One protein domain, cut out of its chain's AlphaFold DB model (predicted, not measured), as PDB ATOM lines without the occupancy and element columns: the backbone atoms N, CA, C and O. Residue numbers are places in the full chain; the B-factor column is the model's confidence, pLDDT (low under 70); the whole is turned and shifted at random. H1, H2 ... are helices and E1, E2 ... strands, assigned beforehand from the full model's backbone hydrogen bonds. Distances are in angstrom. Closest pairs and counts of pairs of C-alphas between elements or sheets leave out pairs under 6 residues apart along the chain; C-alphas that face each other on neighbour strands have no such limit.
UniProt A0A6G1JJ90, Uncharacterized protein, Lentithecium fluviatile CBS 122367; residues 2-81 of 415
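Overview. This is residues 2 to 81 of the 415 residues of an uncharacterized protein of Lentithecium fluviatile CBS 122367 (UniProt A0A6G1JJ90). A small sheet of three strands, E1, E2 and E3, has the short helix H3 over one face, while helix H1 grazes it beside the edge strand E1. From H1 the chain runs out past the sheet to a free turn, residues 16 to 22, and folds back through H2, which lies off the sheet. The 80 printed residues hold three named helices and then three named strands, in the order H1 H2 H3 E1 E2 E3; the sheet's order is E1 - E2 - E3, antiparallel throughout. The class is mixed, helices and strands, with under half of the residues, 39 of 80, in named elements. The whole is compact by its radius of gyration of the C-alphas, 13.4 A, yet elongated in outline, spanning 43 by 26 by 21 A.

Along the chain. Find C-alpha 56 at (-40.987, -53.708, 9.871); there E1, residues 56 to 59, begins and runs 10.2 A. E2, residues 65 to 69, runs 13.9 A, and E3, residues 72 to 76, runs 13.6 A to C-alpha 76 at (-32.919, -54.396, 21.270). Look earlier for H3, residues 36 to 42, 9.8 A long. H1, residues 3 to 11, starts at C-alpha 3, (-44.993, -43.083, 17.317), and is 12.7 A long; H2, residues 21 to 29, is 13.2 A long.

Arrangement. Start at the sheet, where E1, E2 and E3 form a meander, each strand the antiparallel neighbour of the one before. In the hairpin of E1 and E2, at 179 degrees, N 58 and O 66 are 2.8 A apart, within hydrogen-bond range. In the hairpin of E2 and E3, at 176 degrees, look at N 74 and O 67, 2.8 A apart. H3 is on the sheet at a height over the sheet of 9.7 A. It lies over E3 and only just over E2, where 3 of its 7 C-alphas fall, and it runs along the strands, at 15 degrees to E3 on the local plane. Its closest C-alphas to E3 are those of Trp 41 and Leu 74, 7.5 A apart. H1 only grazes the sheet, with its residues 3 to 8; the closest C-alphas of H1 and E1 are those of Ser 4 and Val 58, 7.0 A apart. H2 is not on the sheet, and is apart from H1 and from H3. In H1 and H3 every O i to N i+4 pair is within hydrogen-bond range; in H2, 3 of 5 are.

Size, cuts and confidence. The two C-alphas farthest apart are those of Glu 19 and Val 81, 43.7 A. The printed part has no cut. The link from H3 to E1, 13 residues, is long; residues 43 to 49, of which 43 to 49 lie in that link, stand free. Mean pLDDT of the printed part is 82.7, with residues 2 to 16, 18 and 23 to 32 under 70.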
ATOM      1  N   ASN A   2     -49.746 -42.154  17.206       50.41
ATOM      2  CA  ASN A   2     -48.847 -43.190  17.715       50.41
ATOM      3  C   ASN A   2     -47.459 -42.991  17.077       50.41
ATOM      4  O   ASN A   2     -47.382 -42.615  15.906       50.41
ATOM      5  N   SER A   3     -46.374 -43.253  17.812       53.28
ATOM      6  CA  SER A   3     -44.993 -43.083  17.317       53.28
ATOM      7  C   SER A   3     -44.741 -43.843  16.008       53.28
ATOM      8  O   SER A   3     -44.173 -43.288  15.070       53.28
ATOM      9  N   SER A   4     -45.275 -45.063  15.897       51.41
ATOM     10  CA  SER A   4     -45.193 -45.907  14.698       51.41
ATOM     11  C   SER A   4     -45.779 -45.250  13.441       51.41
ATOM     12  O   SER A   4     -45.242 -45.426  12.354       51.41
ATOM     13  N   THR A   5     -46.876 -44.490  13.563       58.03
ATOM     14  CA  THR A   5     -47.572 -43.911  12.398       58.03
ATOM     15  C   THR A   5     -46.779 -42.753  11.796       58.03
ATOM     16  O   THR A   5     -46.625 -42.691  10.580       58.03
ATOM     17  N   ARG A   6     -46.190 -41.900  12.651       65.38
ATOM     18  CA  ARG A   6     -45.310 -40.799  12.220       65.38
ATOM     19  C   ARG A   6     -44.070 -41.288  11.472       65.38
ATOM     20  O   ARG A   6     -43.565 -40.563  10.625       65.38
ATOM     21  N   LEU A   7     -43.570 -42.483  11.792       68.00
ATOM     22  CA  LEU A   7     -42.364 -43.009  11.159       68.00
ATOM     23  C   LEU A   7     -42.635 -43.477   9.724       68.00
ATOM     24  O   LEU A   7     -41.890 -43.097   8.832       68.00
ATOM     25  N   TYR A   8     -43.727 -44.202   9.463       65.06
ATOM     26  CA  TYR A   8     -44.095 -44.584   8.089       65.06
ATOM     27  C   TYR A   8     -44.476 -43.383   7.214       65.06
ATOM     28  O   TYR A   8     -44.076 -43.324   6.054       65.06
ATOM     29  N   GLU A   9     -45.195 -42.406   7.771       69.25
ATOM     30  CA  GLU A   9     -45.559 -41.170   7.065       69.25
ATOM     31  C   GLU A   9     -44.319 -40.336   6.685       69.25
ATOM     32  O   GLU A   9     -44.271 -39.779   5.593       69.25
ATOM     33  N   ARG A  10     -43.274 -40.330   7.529       65.88
ATOM     34  CA  ARG A  10     -41.976 -39.695   7.229       65.88
ATOM     35  C   ARG A  10     -41.070 -40.519   6.314       65.88
ATOM     36  O   ARG A  10     -40.426 -39.935   5.453       65.88
ATOM     37  N   LEU A  11     -41.039 -41.849   6.430       68.81
ATOM     38  CA  LEU A  11     -40.307 -42.700   5.477       68.81
ATOM     39  C   LEU A  11     -40.860 -42.549   4.048       68.81
ATOM     40  O   LEU A  11     -40.105 -42.654   3.088       68.81
ATOM     41  N   GLY A  12     -42.157 -42.254   3.902       69.00
ATOM     42  CA  GLY A  12     -42.772 -41.905   2.617       69.00
ATOM     43  C   GLY A  12     -42.403 -40.517   2.072       69.00
ATOM     44  O   GLY A  12     -42.684 -40.248   0.908       69.00
ATOM     45  N   GLN A  13     -41.780 -39.651   2.881       68.50
ATOM     46  CA  GLN A  13     -41.262 -38.339   2.469       68.50
ATOM     47  C   GLN A  13     -39.764 -38.363   2.132       68.50
ATOM     48  O   GLN A  13     -39.218 -37.314   1.801       68.50
ATOM     49  N   ILE A  14     -39.097 -39.525   2.187       67.00
ATOM     50  CA  ILE A  14     -37.711 -39.641   1.720       67.00
ATOM     51  C   ILE A  14     -37.672 -39.245   0.232       67.00
ATOM     52  O   ILE A  14     -38.385 -39.864  -0.567       67.00
ATOM     53  N   PRO A  15     -36.866 -38.237  -0.151       63.69
ATOM     54  CA  PRO A  15     -36.710 -37.817  -1.537       63.69
ATOM     55  C   PRO A  15     -36.341 -39.003  -2.434       63.69
ATOM     56  O   PRO A  15     -35.446 -39.785  -2.116       63.69
ATOM     57  N   GLN A  16     -37.045 -39.158  -3.559       69.31
ATOM     58  CA  GLN A  16     -36.768 -40.246  -4.509       69.31
ATOM     59  C   GLN A  16     -35.475 -40.044  -5.307       69.31
ATOM     60  O   GLN A  16     -35.035 -40.990  -5.959       69.31
ATOM     61  N   ASP A  17     -34.894 -38.843  -5.274       73.69
ATOM     62  CA  ASP A  17     -33.677 -38.508  -6.003       73.69
ATOM     63  C   ASP A  17     -32.465 -38.514  -5.050       73.69
ATOM     64  O   ASP A  17     -32.313 -37.593  -4.247       73.69
ATOM     65  N   PRO A  18     -31.618 -39.561  -5.074       66.56
ATOM     66  CA  PRO A  18     -30.489 -39.693  -4.155       66.56
ATOM     67  C   PRO A  18     -29.286 -38.812  -4.529       66.56
ATOM     68  O   PRO A  18     -28.280 -38.862  -3.822       66.56
ATOM     69  N   GLU A  19     -29.344 -38.059  -5.637       79.62
ATOM     70  CA  GLU A  19     -28.258 -37.166  -6.071       79.62
ATOM     71  C   GLU A  19     -28.437 -35.704  -5.619       79.62
ATOM     72  O   GLU A  19     -27.507 -34.915  -5.786       79.62
ATOM     73  N   ASP A  20     -29.574 -35.331  -5.013       80.38
ATOM     74  CA  ASP A  20     -29.795 -33.979  -4.482       80.38
ATOM     75  C   ASP A  20     -29.167 -33.814  -3.076       80.38
ATOM     76  O   ASP A  20     -29.670 -34.405  -2.109       80.38
ATOM     77  N   PRO A  21     -28.077 -33.026  -2.928       74.94
ATOM     78  CA  PRO A  21     -27.346 -32.914  -1.671       74.94
ATOM     79  C   PRO A  21     -28.125 -32.180  -0.572       74.94
ATOM     80  O   PRO A  21     -27.973 -32.544   0.592       74.94
ATOM     81  N   GLU A  22     -28.982 -31.204  -0.902       74.31
ATOM     82  CA  GLU A  22     -29.781 -30.501   0.123       74.31
ATOM     83  C   GLU A  22     -30.832 -31.439   0.735       74.31
ATOM     84  O   GLU A  22     -31.120 -31.384   1.930       74.31
ATOM     85  N   SER A  23     -31.328 -32.384  -0.067       67.12
ATOM     86  CA  SER A  23     -32.256 -33.427   0.369       67.12
ATOM     87  C   SER A  23     -31.625 -34.421   1.365       67.12
ATOM     88  O   SER A  23     -32.329 -35.042   2.169       67.12
ATOM     89  N   MET A  24     -30.290 -34.555   1.348       61.53
ATOM     90  CA  MET A  24     -29.568 -35.457   2.241       61.53
ATOM     91  C   MET A  24     -29.296 -34.830   3.615       61.53
ATOM     92  O   MET A  24     -29.379 -35.541   4.617       61.53
ATOM     93  N   ASP A  25     -29.036 -33.523   3.690       65.25
ATOM     94  CA  ASP A  25     -28.813 -32.825   4.965       65.25
ATOM     95  C   ASP A  25     -30.079 -32.820   5.842       65.25
ATOM     96  O   ASP A  25     -30.003 -33.113   7.039       65.25
ATOM     97  N   ASP A  26     -31.260 -32.615   5.249       60.69
ATOM     98  CA  ASP A  26     -32.537 -32.753   5.964       60.69
ATOM     99  C   ASP A  26     -32.735 -34.194   6.477       60.69
ATOM    100  O   ASP A  26     -33.147 -34.406   7.621       60.69
ATOM    101  N   LEU A  27     -32.368 -35.212   5.686       60.00
ATOM    102  CA  LEU A  27     -32.431 -36.616   6.110       60.00
ATOM    103  C   LEU A  27     -31.457 -36.927   7.265       60.00
ATOM    104  O   LEU A  27     -31.795 -37.707   8.162       60.00
ATOM    105  N   VAL A  28     -30.274 -36.301   7.278       59.56
ATOM    106  CA  VAL A  28     -29.282 -36.422   8.359       59.56
ATOM    107  C   VAL A  28     -29.834 -35.870   9.676       59.56
ATOM    108  O   VAL A  28     -29.674 -36.523  10.710       59.56
ATOM    109  N   VAL A  29     -30.565 -34.748   9.657       54.66
ATOM    110  CA  VAL A  29     -31.209 -34.177  10.858       54.66
ATOM    111  C   VAL A  29     -32.212 -35.150  11.498       54.66
ATOM    112  O   VAL A  29     -32.287 -35.234  12.725       54.66
ATOM    113  N   TYR A  30     -32.930 -35.960  10.711       58.62
ATOM    114  CA  TYR A  30     -33.859 -36.968  11.247       58.62
ATOM    115  C   TYR A  30     -33.190 -38.262  11.741       58.62
ATOM    116  O   TYR A  30     -33.851 -39.080  12.385       58.62
ATOM    117  N   GLY A  31     -31.892 -38.457  11.491       59.31
ATOM    118  CA  GLY A  31     -31.146 -39.629  11.960       59.31
ATOM    119  C   GLY A  31     -30.827 -39.625  13.461       59.31
ATOM    120  O   GLY A  31     -30.643 -40.695  14.038       59.31
ATOM    121  N   TYR A  32     -30.778 -38.451  14.101       64.81
ATOM    122  CA  TYR A  32     -30.255 -38.286  15.468       64.81
ATOM    123  C   TYR A  32     -31.161 -38.808  16.594       64.81
ATOM    124  O   TYR A  32     -30.664 -39.064  17.688       64.81
ATOM    125  N   ASP A  33     -32.459 -38.992  16.337       83.50
ATOM    126  CA  ASP A  33     -33.446 -39.459  17.331       83.50
ATOM    127  C   ASP A  33     -33.619 -40.998  17.330       83.50
ATOM    128  O   ASP A  33     -34.438 -41.555  18.063       83.50
ATOM    129  N   LEU A  34     -32.865 -41.714  16.486       88.69
ATOM    130  CA  LEU A  34     -32.839 -43.177  16.442       88.69
ATOM    131  C   LEU A  34     -31.689 -43.712  17.300       88.69
ATOM    132  O   LEU A  34     -30.568 -43.212  17.241       88.69
ATOM    133  N   GLN A  35     -31.934 -44.791  18.052       92.75
ATOM    134  CA  GLN A  35     -30.863 -45.455  18.797       92.75
ATOM    135  C   GLN A  35     -29.712 -45.870  17.852       92.75
ATOM    136  O   GLN A  35     -29.987 -46.474  16.810       92.75
ATOM    137  N   PRO A  36     -28.428 -45.647  18.211       93.00
ATOM    138  CA  PRO A  36     -27.298 -45.864  17.299       93.00
ATOM    139  C   PRO A  36     -27.217 -47.277  16.702       93.00
ATOM    140  O   PRO A  36     -26.853 -47.442  15.541       93.00
ATOM    141  N   ALA A  37     -27.606 -48.305  17.464       94.25
ATOM    142  CA  ALA A  37     -27.632 -49.684  16.975       94.25
ATOM    143  C   ALA A  37     -28.754 -49.940  15.946       94.25
ATOM    144  O   ALA A  37     -28.563 -50.734  15.025       94.25
ATOM    145  N   LEU A  38     -29.892 -49.239  16.044       95.00
ATOM    146  CA  LEU A  38     -30.938 -49.258  15.019       95.00
ATOM    147  C   LEU A  38     -30.491 -48.490  13.770       95.00
ATOM    148  O   LEU A  38     -30.666 -48.988  12.660       95.00
ATOM    149  N   GLN A  39     -29.855 -47.328  13.948       94.06
ATOM    150  CA  GLN A  39     -29.303 -46.527  12.853       94.06
ATOM    151  C   GLN A  39     -28.255 -47.322  12.054       94.06
ATOM    152  O   GLN A  39     -28.392 -47.474  10.842       94.06
ATOM    153  N   GLN A  40     -27.268 -47.926  12.721       94.88
ATOM    154  CA  GLN A  40     -26.235 -48.745  12.072       94.88
ATOM    155  C   GLN A  40     -26.808 -49.993  11.373       94.88
ATOM    156  O   GLN A  40     -26.242 -50.479  10.394       94.88
ATOM    157  N   TRP A  41     -27.933 -50.529  11.856       95.38
ATOM    158  CA  TRP A  41     -28.595 -51.676  11.236       95.38
ATOM    159  C   TRP A  41     -29.442 -51.290  10.012       95.38
ATOM    160  O   TRP A  41     -29.473 -52.062   9.050       95.38
ATOM    161  N   LEU A  42     -30.090 -50.118  10.034       94.38
ATOM    162  CA  LEU A  42     -30.846 -49.542   8.912       94.38
ATOM    163  C   LEU A  42     -29.930 -49.042   7.786       94.38
ATOM    164  O   LEU A  42     -30.237 -49.253   6.612       94.38
ATOM    165  N   TRP A  43     -28.793 -48.443   8.144       93.62
ATOM    166  CA  TRP A  43     -27.788 -47.917   7.218       93.62
ATOM    167  C   TRP A  43     -26.409 -48.543   7.499       93.62
ATOM    168  O   TRP A  43     -25.566 -47.928   8.158       93.62
ATOM    169  N   PRO A  44     -26.155 -49.778   7.019       93.94
ATOM    170  CA  PRO A  44     -24.863 -50.436   7.179       93.94
ATOM    171  C   PRO A  44     -23.723 -49.628   6.549       93.94
ATOM    172  O   PRO A  44     -23.773 -49.274   5.370       93.94
ATOM    173  N   THR A  45     -22.640 -49.430   7.302       94.25
ATOM    174  CA  THR A  45     -21.410 -48.759   6.832       94.25
ATOM    175  C   THR A  45     -20.735 -49.462   5.653       94.25
ATOM    176  O   THR A  45     -19.921 -48.860   4.960       94.25
ATOM    177  N   ASP A  46     -21.091 -50.721   5.402       93.88
ATOM    178  CA  ASP A  46     -20.576 -51.545   4.306       93.88
ATOM    179  C   ASP A  46     -21.147 -51.139   2.927       93.88
ATOM    180  O   ASP A  46     -20.822 -51.760   1.917       93.88
ATOM    181  N   GLY A  47     -22.041 -50.141   2.872       91.94
ATOM    182  CA  GLY A  47     -22.732 -49.699   1.651       91.94
ATOM    183  C   GLY A  47     -23.895 -50.604   1.224       91.94
ATOM    184  O   GLY A  47     -24.569 -50.335   0.231       91.94
ATOM    185  N   THR A  48     -24.155 -51.678   1.973       93.38
ATOM    186  CA  THR A  48     -25.241 -52.625   1.707       93.38
ATOM    187  C   THR A  48     -26.598 -51.983   2.002       93.38
ATOM    188  O   THR A  48     -26.935 -51.758   3.163       93.38
ATOM    189  N   GLN A  49     -27.409 -51.717   0.976       91.44
ATOM    190  CA  GLN A  49     -28.763 -51.193   1.180       91.44
ATOM    191  C   GLN A  49     -29.685 -52.247   1.820       91.44
ATOM    192  O   GLN A  49     -29.778 -53.386   1.353       91.44
ATOM    193  N   ARG A  50     -30.384 -51.849   2.891       94.19
ATOM    194  CA  ARG A  50     -31.468 -52.619   3.520       94.19
ATOM    195  C   ARG A  50     -32.711 -52.638   2.637       94.19
ATOM    196  O   ARG A  50     -32.936 -51.748   1.822       94.19
ATOM    197  N   ASP A  51     -33.555 -53.647   2.833       95.00
ATOM    198  CA  ASP A  51     -34.786 -53.776   2.060       95.00
ATOM    199  C   ASP A  51     -35.955 -53.036   2.713       95.00
ATOM    200  O   ASP A  51     -36.807 -53.640   3.363       95.00
ATOM    201  N   PHE A  52     -36.018 -51.719   2.511       93.81
ATOM    202  CA  PHE A  52     -37.077 -50.869   3.068       93.81
ATOM    203  C   PHE A  52     -38.503 -51.331   2.700       93.81
ATOM    204  O   PHE A  52     -39.435 -51.087   3.460       93.81
ATOM    205  N   ALA A  53     -38.677 -52.072   1.598       94.19
ATOM    206  CA  ALA A  53     -39.962 -52.652   1.194       94.19
ATOM    207  C   ALA A  53     -40.455 -53.808   2.093       94.19
ATOM    208  O   ALA A  53     -41.660 -54.049   2.161       94.19
ATOM    209  N   SER A  54     -39.558 -54.529   2.780       96.62
ATOM    210  CA  SER A  54     -39.913 -55.571   3.764       96.62
ATOM    211  C   SER A  54     -39.651 -55.155   5.213       96.62
ATOM    212  O   SER A  54     -39.899 -55.941   6.129       96.62
ATOM    213  N   LEU A  55     -39.184 -53.922   5.429       96.94
ATOM    214  CA  LEU A  55     -38.829 -53.395   6.736       96.94
ATOM    215  C   LEU A  55     -40.060 -53.198   7.636       96.94
ATOM    216  O   LEU A  55     -40.947 -52.379   7.380       96.94
ATOM    217  N   GLN A  56     -40.059 -53.902   8.762       97.31
ATOM    218  CA  GLN A  56     -40.987 -53.708   9.871       97.31
ATOM    219  C   GLN A  56     -40.205 -53.207  11.081       97.31
ATOM    220  O   GLN A  56     -39.237 -53.851  11.483       97.31
ATOM    221  N   VAL A  57     -40.624 -52.082  11.667       95.62
ATOM    222  CA  VAL A  57     -40.043 -51.539  12.905       95.62
ATOM    223  C   VAL A  57     -41.151 -51.350  13.937       95.62
ATOM    224  O   VAL A  57     -42.162 -50.698  13.676       95.62
ATOM    225  N   VAL A  58     -40.961 -51.931  15.119       96.44
ATOM    226  CA  VAL A  58     -41.892 -51.883  16.247       96.44
ATOM    227  C   VAL A  58     -41.144 -51.359  17.466       96.44
ATOM    228  O   VAL A  58     -40.168 -51.959  17.907       96.44
ATOM    229  N   PHE A  59     -41.625 -50.251  18.023       94.88
ATOM    230  CA  PHE A  59     -41.126 -49.680  19.272       94.88
ATOM    231  C   PHE A  59     -41.969 -50.213  20.436       94.88
ATOM    232  O   PHE A  59     -43.198 -50.261  20.342       94.88
ATOM    233  N   GLY A  60     -41.295 -50.666  21.491       94.00
ATOM    234  CA  GLY A  60     -41.880 -51.263  22.688       94.00
ATOM    235  C   GLY A  60     -42.216 -50.221  23.754       94.00
ATOM    236  O   GLY A  60     -42.805 -49.178  23.465       94.00
ATOM    237  N   ARG A  61     -41.881 -50.523  25.013       91.25
ATOM    238  CA  ARG A  61     -41.945 -49.559  26.123       91.25
ATOM    239  C   ARG A  61     -40.526 -49.161  26.518       91.25
ATOM    240  O   ARG A  61     -39.656 -50.020  26.554       91.25
ATOM    241  N   GLY A  62     -40.321 -47.887  26.855       91.25
ATOM    242  CA  GLY A  62     -38.971 -47.370  27.089       91.25
ATOM    243  C   GLY A  62     -38.150 -47.434  25.804       91.25
ATOM    244  O   GLY A  62     -38.673 -47.125  24.732       91.25
ATOM    245  N   ASP A  63     -36.911 -47.898  25.924       91.88
ATOM    246  CA  ASP A  63     -35.961 -47.983  24.811       91.88
ATOM    247  C   ASP A  63     -36.048 -49.303  24.019       91.88
ATOM    248  O   ASP A  63     -35.263 -49.530  23.101       91.88
ATOM    249  N   GLU A  64     -36.994 -50.194  24.336       95.06
ATOM    250  CA  GLU A  64     -37.188 -51.455  23.605       95.06
ATOM    251  C   GLU A  64     -37.581 -51.222  22.131       95.06
ATOM    252  O   GLU A  64     -38.539 -50.504  21.834       95.06
ATOM    253  N   TYR A  65     -36.923 -51.908  21.189       96.44
ATOM    254  CA  TYR A  65     -37.344 -51.935  19.785       96.44
ATOM    255  C   TYR A  65     -37.002 -53.244  19.067       96.44
ATOM    256  O   TYR A  65     -36.055 -53.966  19.378       96.44
ATOM    257  N   PHE A  66     -37.789 -53.526  18.037       97.62
ATOM    258  CA  PHE A  66     -37.655 -54.662  17.140       97.62
ATOM    259  C   PHE A  66     -37.655 -54.132  15.709       97.62
ATOM    260  O   PHE A  66     -38.563 -53.397  15.327       97.62
ATOM    261  N   ALA A  67     -36.681 -54.539  14.901       97.25
ATOM    262  CA  ALA A  67     -36.661 -54.277  13.469       97.25
ATOM    263  C   ALA A  67     -36.410 -55.579  12.698       97.25
ATOM    264  O   ALA A  67     -35.588 -56.396  13.104       97.25
ATOM    265  N   SER A  68     -37.101 -55.795  11.584       97.81
ATOM    266  CA  SER A  68     -36.855 -56.947  10.709       97.81
ATOM    267  C   SER A  68     -37.081 -56.602   9.247       97.81
ATOM    268  O   SER A  68     -38.061 -55.938   8.925       97.81
ATOM    269  N   ASP A  69     -36.210 -57.106   8.380       97.75
ATOM    270  CA  ASP A  69     -36.339 -57.083   6.923       97.75
ATOM    271  C   ASP A  69     -36.094 -58.496   6.361       97.75
ATOM    272  O   ASP A  69     -35.800 -59.440   7.100       97.75
ATOM    273  N   LYS A  70     -36.177 -58.679   5.038       96.94
ATOM    274  CA  LYS A  70     -35.862 -59.975   4.404       96.94
ATOM    275  C   LYS A  70     -34.416 -60.453   4.630       96.94
ATOM    276  O   LYS A  70     -34.128 -61.623   4.398       96.94
ATOM    277  N   ASN A  71     -33.515 -59.562   5.056       94.94
ATOM    278  CA  ASN A  71     -32.090 -59.827   5.246       94.94
ATOM    279  C   ASN A  71     -31.709 -60.047   6.724       94.94
ATOM    280  O   ASN A  71     -30.532 -60.247   7.028       94.94
ATOM    281  N   GLY A  72     -32.661 -59.993   7.662       96.00
ATOM    282  CA  GLY A  72     -32.415 -60.293   9.070       96.00
ATOM    283  C   GLY A  72     -33.355 -59.590  10.044       96.00
ATOM    284  O   GLY A  72     -34.366 -58.994   9.686       96.00
ATOM    285  N   LYS A  73     -32.997 -59.668  11.325       97.50
ATOM    286  CA  LYS A  73     -33.745 -59.076  12.433       97.50
ATOM    287  C   LYS A  73     -32.774 -58.477  13.448       97.50
ATOM    288  O   LYS A  73     -31.765 -59.103  13.769       97.50
ATOM    289  N   LEU A  74     -33.119 -57.308  13.972       96.88
ATOM    290  CA  LEU A  74     -32.550 -56.697  15.164       96.88
ATOM    291  C   LEU A  74     -33.612 -56.681  16.268       96.88
ATOM    292  O   LEU A  74     -34.762 -56.317  16.039       96.88
ATOM    293  N   GLU A  75     -33.228 -57.071  17.475       96.81
ATOM    294  CA  GLU A  75     -34.047 -56.912  18.674       96.81
ATOM    295  C   GLU A  75     -33.160 -56.273  19.730       96.81
ATOM    296  O   GLU A  75     -32.163 -56.865  20.146       96.81
ATOM    297  N   TYR A  76     -33.505 -55.053  20.122       96.38
ATOM    298  CA  TYR A  76     -32.919 -54.396  21.270       96.38
ATOM    299  C   TYR A  76     -33.939 -54.435  22.390       96.38
ATOM    300  O   TYR A  76     -35.033 -53.871  22.302       96.38
ATOM    301  N   LYS A  77     -33.559 -55.125  23.453       95.44
ATOM    302  CA  LYS A  77     -34.283 -55.105  24.705       95.44
ATOM    303  C   LYS A  77     -33.455 -54.285  25.670       95.44
ATOM    304  O   LYS A  77     -32.267 -54.579  25.817       95.44
ATOM    305  N   GLU A  78     -34.071 -53.276  26.280       90.88
ATOM    306  CA  GLU A  78     -33.410 -52.437  27.274       90.88
ATOM    307  C   GLU A  78     -32.738 -53.368  28.300       90.88
ATOM    308  O   GLU A  78     -33.418 -54.241  28.858       90.88
ATOM    309  N   PRO A  79     -31.403 -53.301  28.469       88.38
ATOM    310  CA  PRO A  79     -30.702 -54.211  29.355       88.38
ATOM    311  C   PRO A  79     -31.151 -53.878  30.769       88.38
ATOM    312  O   PRO A  79     -30.675 -52.898  31.333       88.38
ATOM    313  N   GLU A  80     -32.089 -54.674  31.298       84.00
ATOM    314  CA  GLU A  80     -32.714 -54.482  32.606       84.00
ATOM    315  C   GLU A  80     -31.609 -54.195  33.618       84.00
ATOM    316  O   GLU A  80     -30.847 -55.097  33.985       84.00
ATOM    317  N   VAL A  81     -31.464 -52.908  33.975       85.88
ATOM    318  CA  VAL A  81     -30.354 -52.419  34.790       85.88
ATOM    319  C   VAL A  81     -30.595 -52.982  36.168       85.88
ATOM    320  O   VAL A  81     -31.303 -52.396  36.989       85.88
TER     321      VAL A  81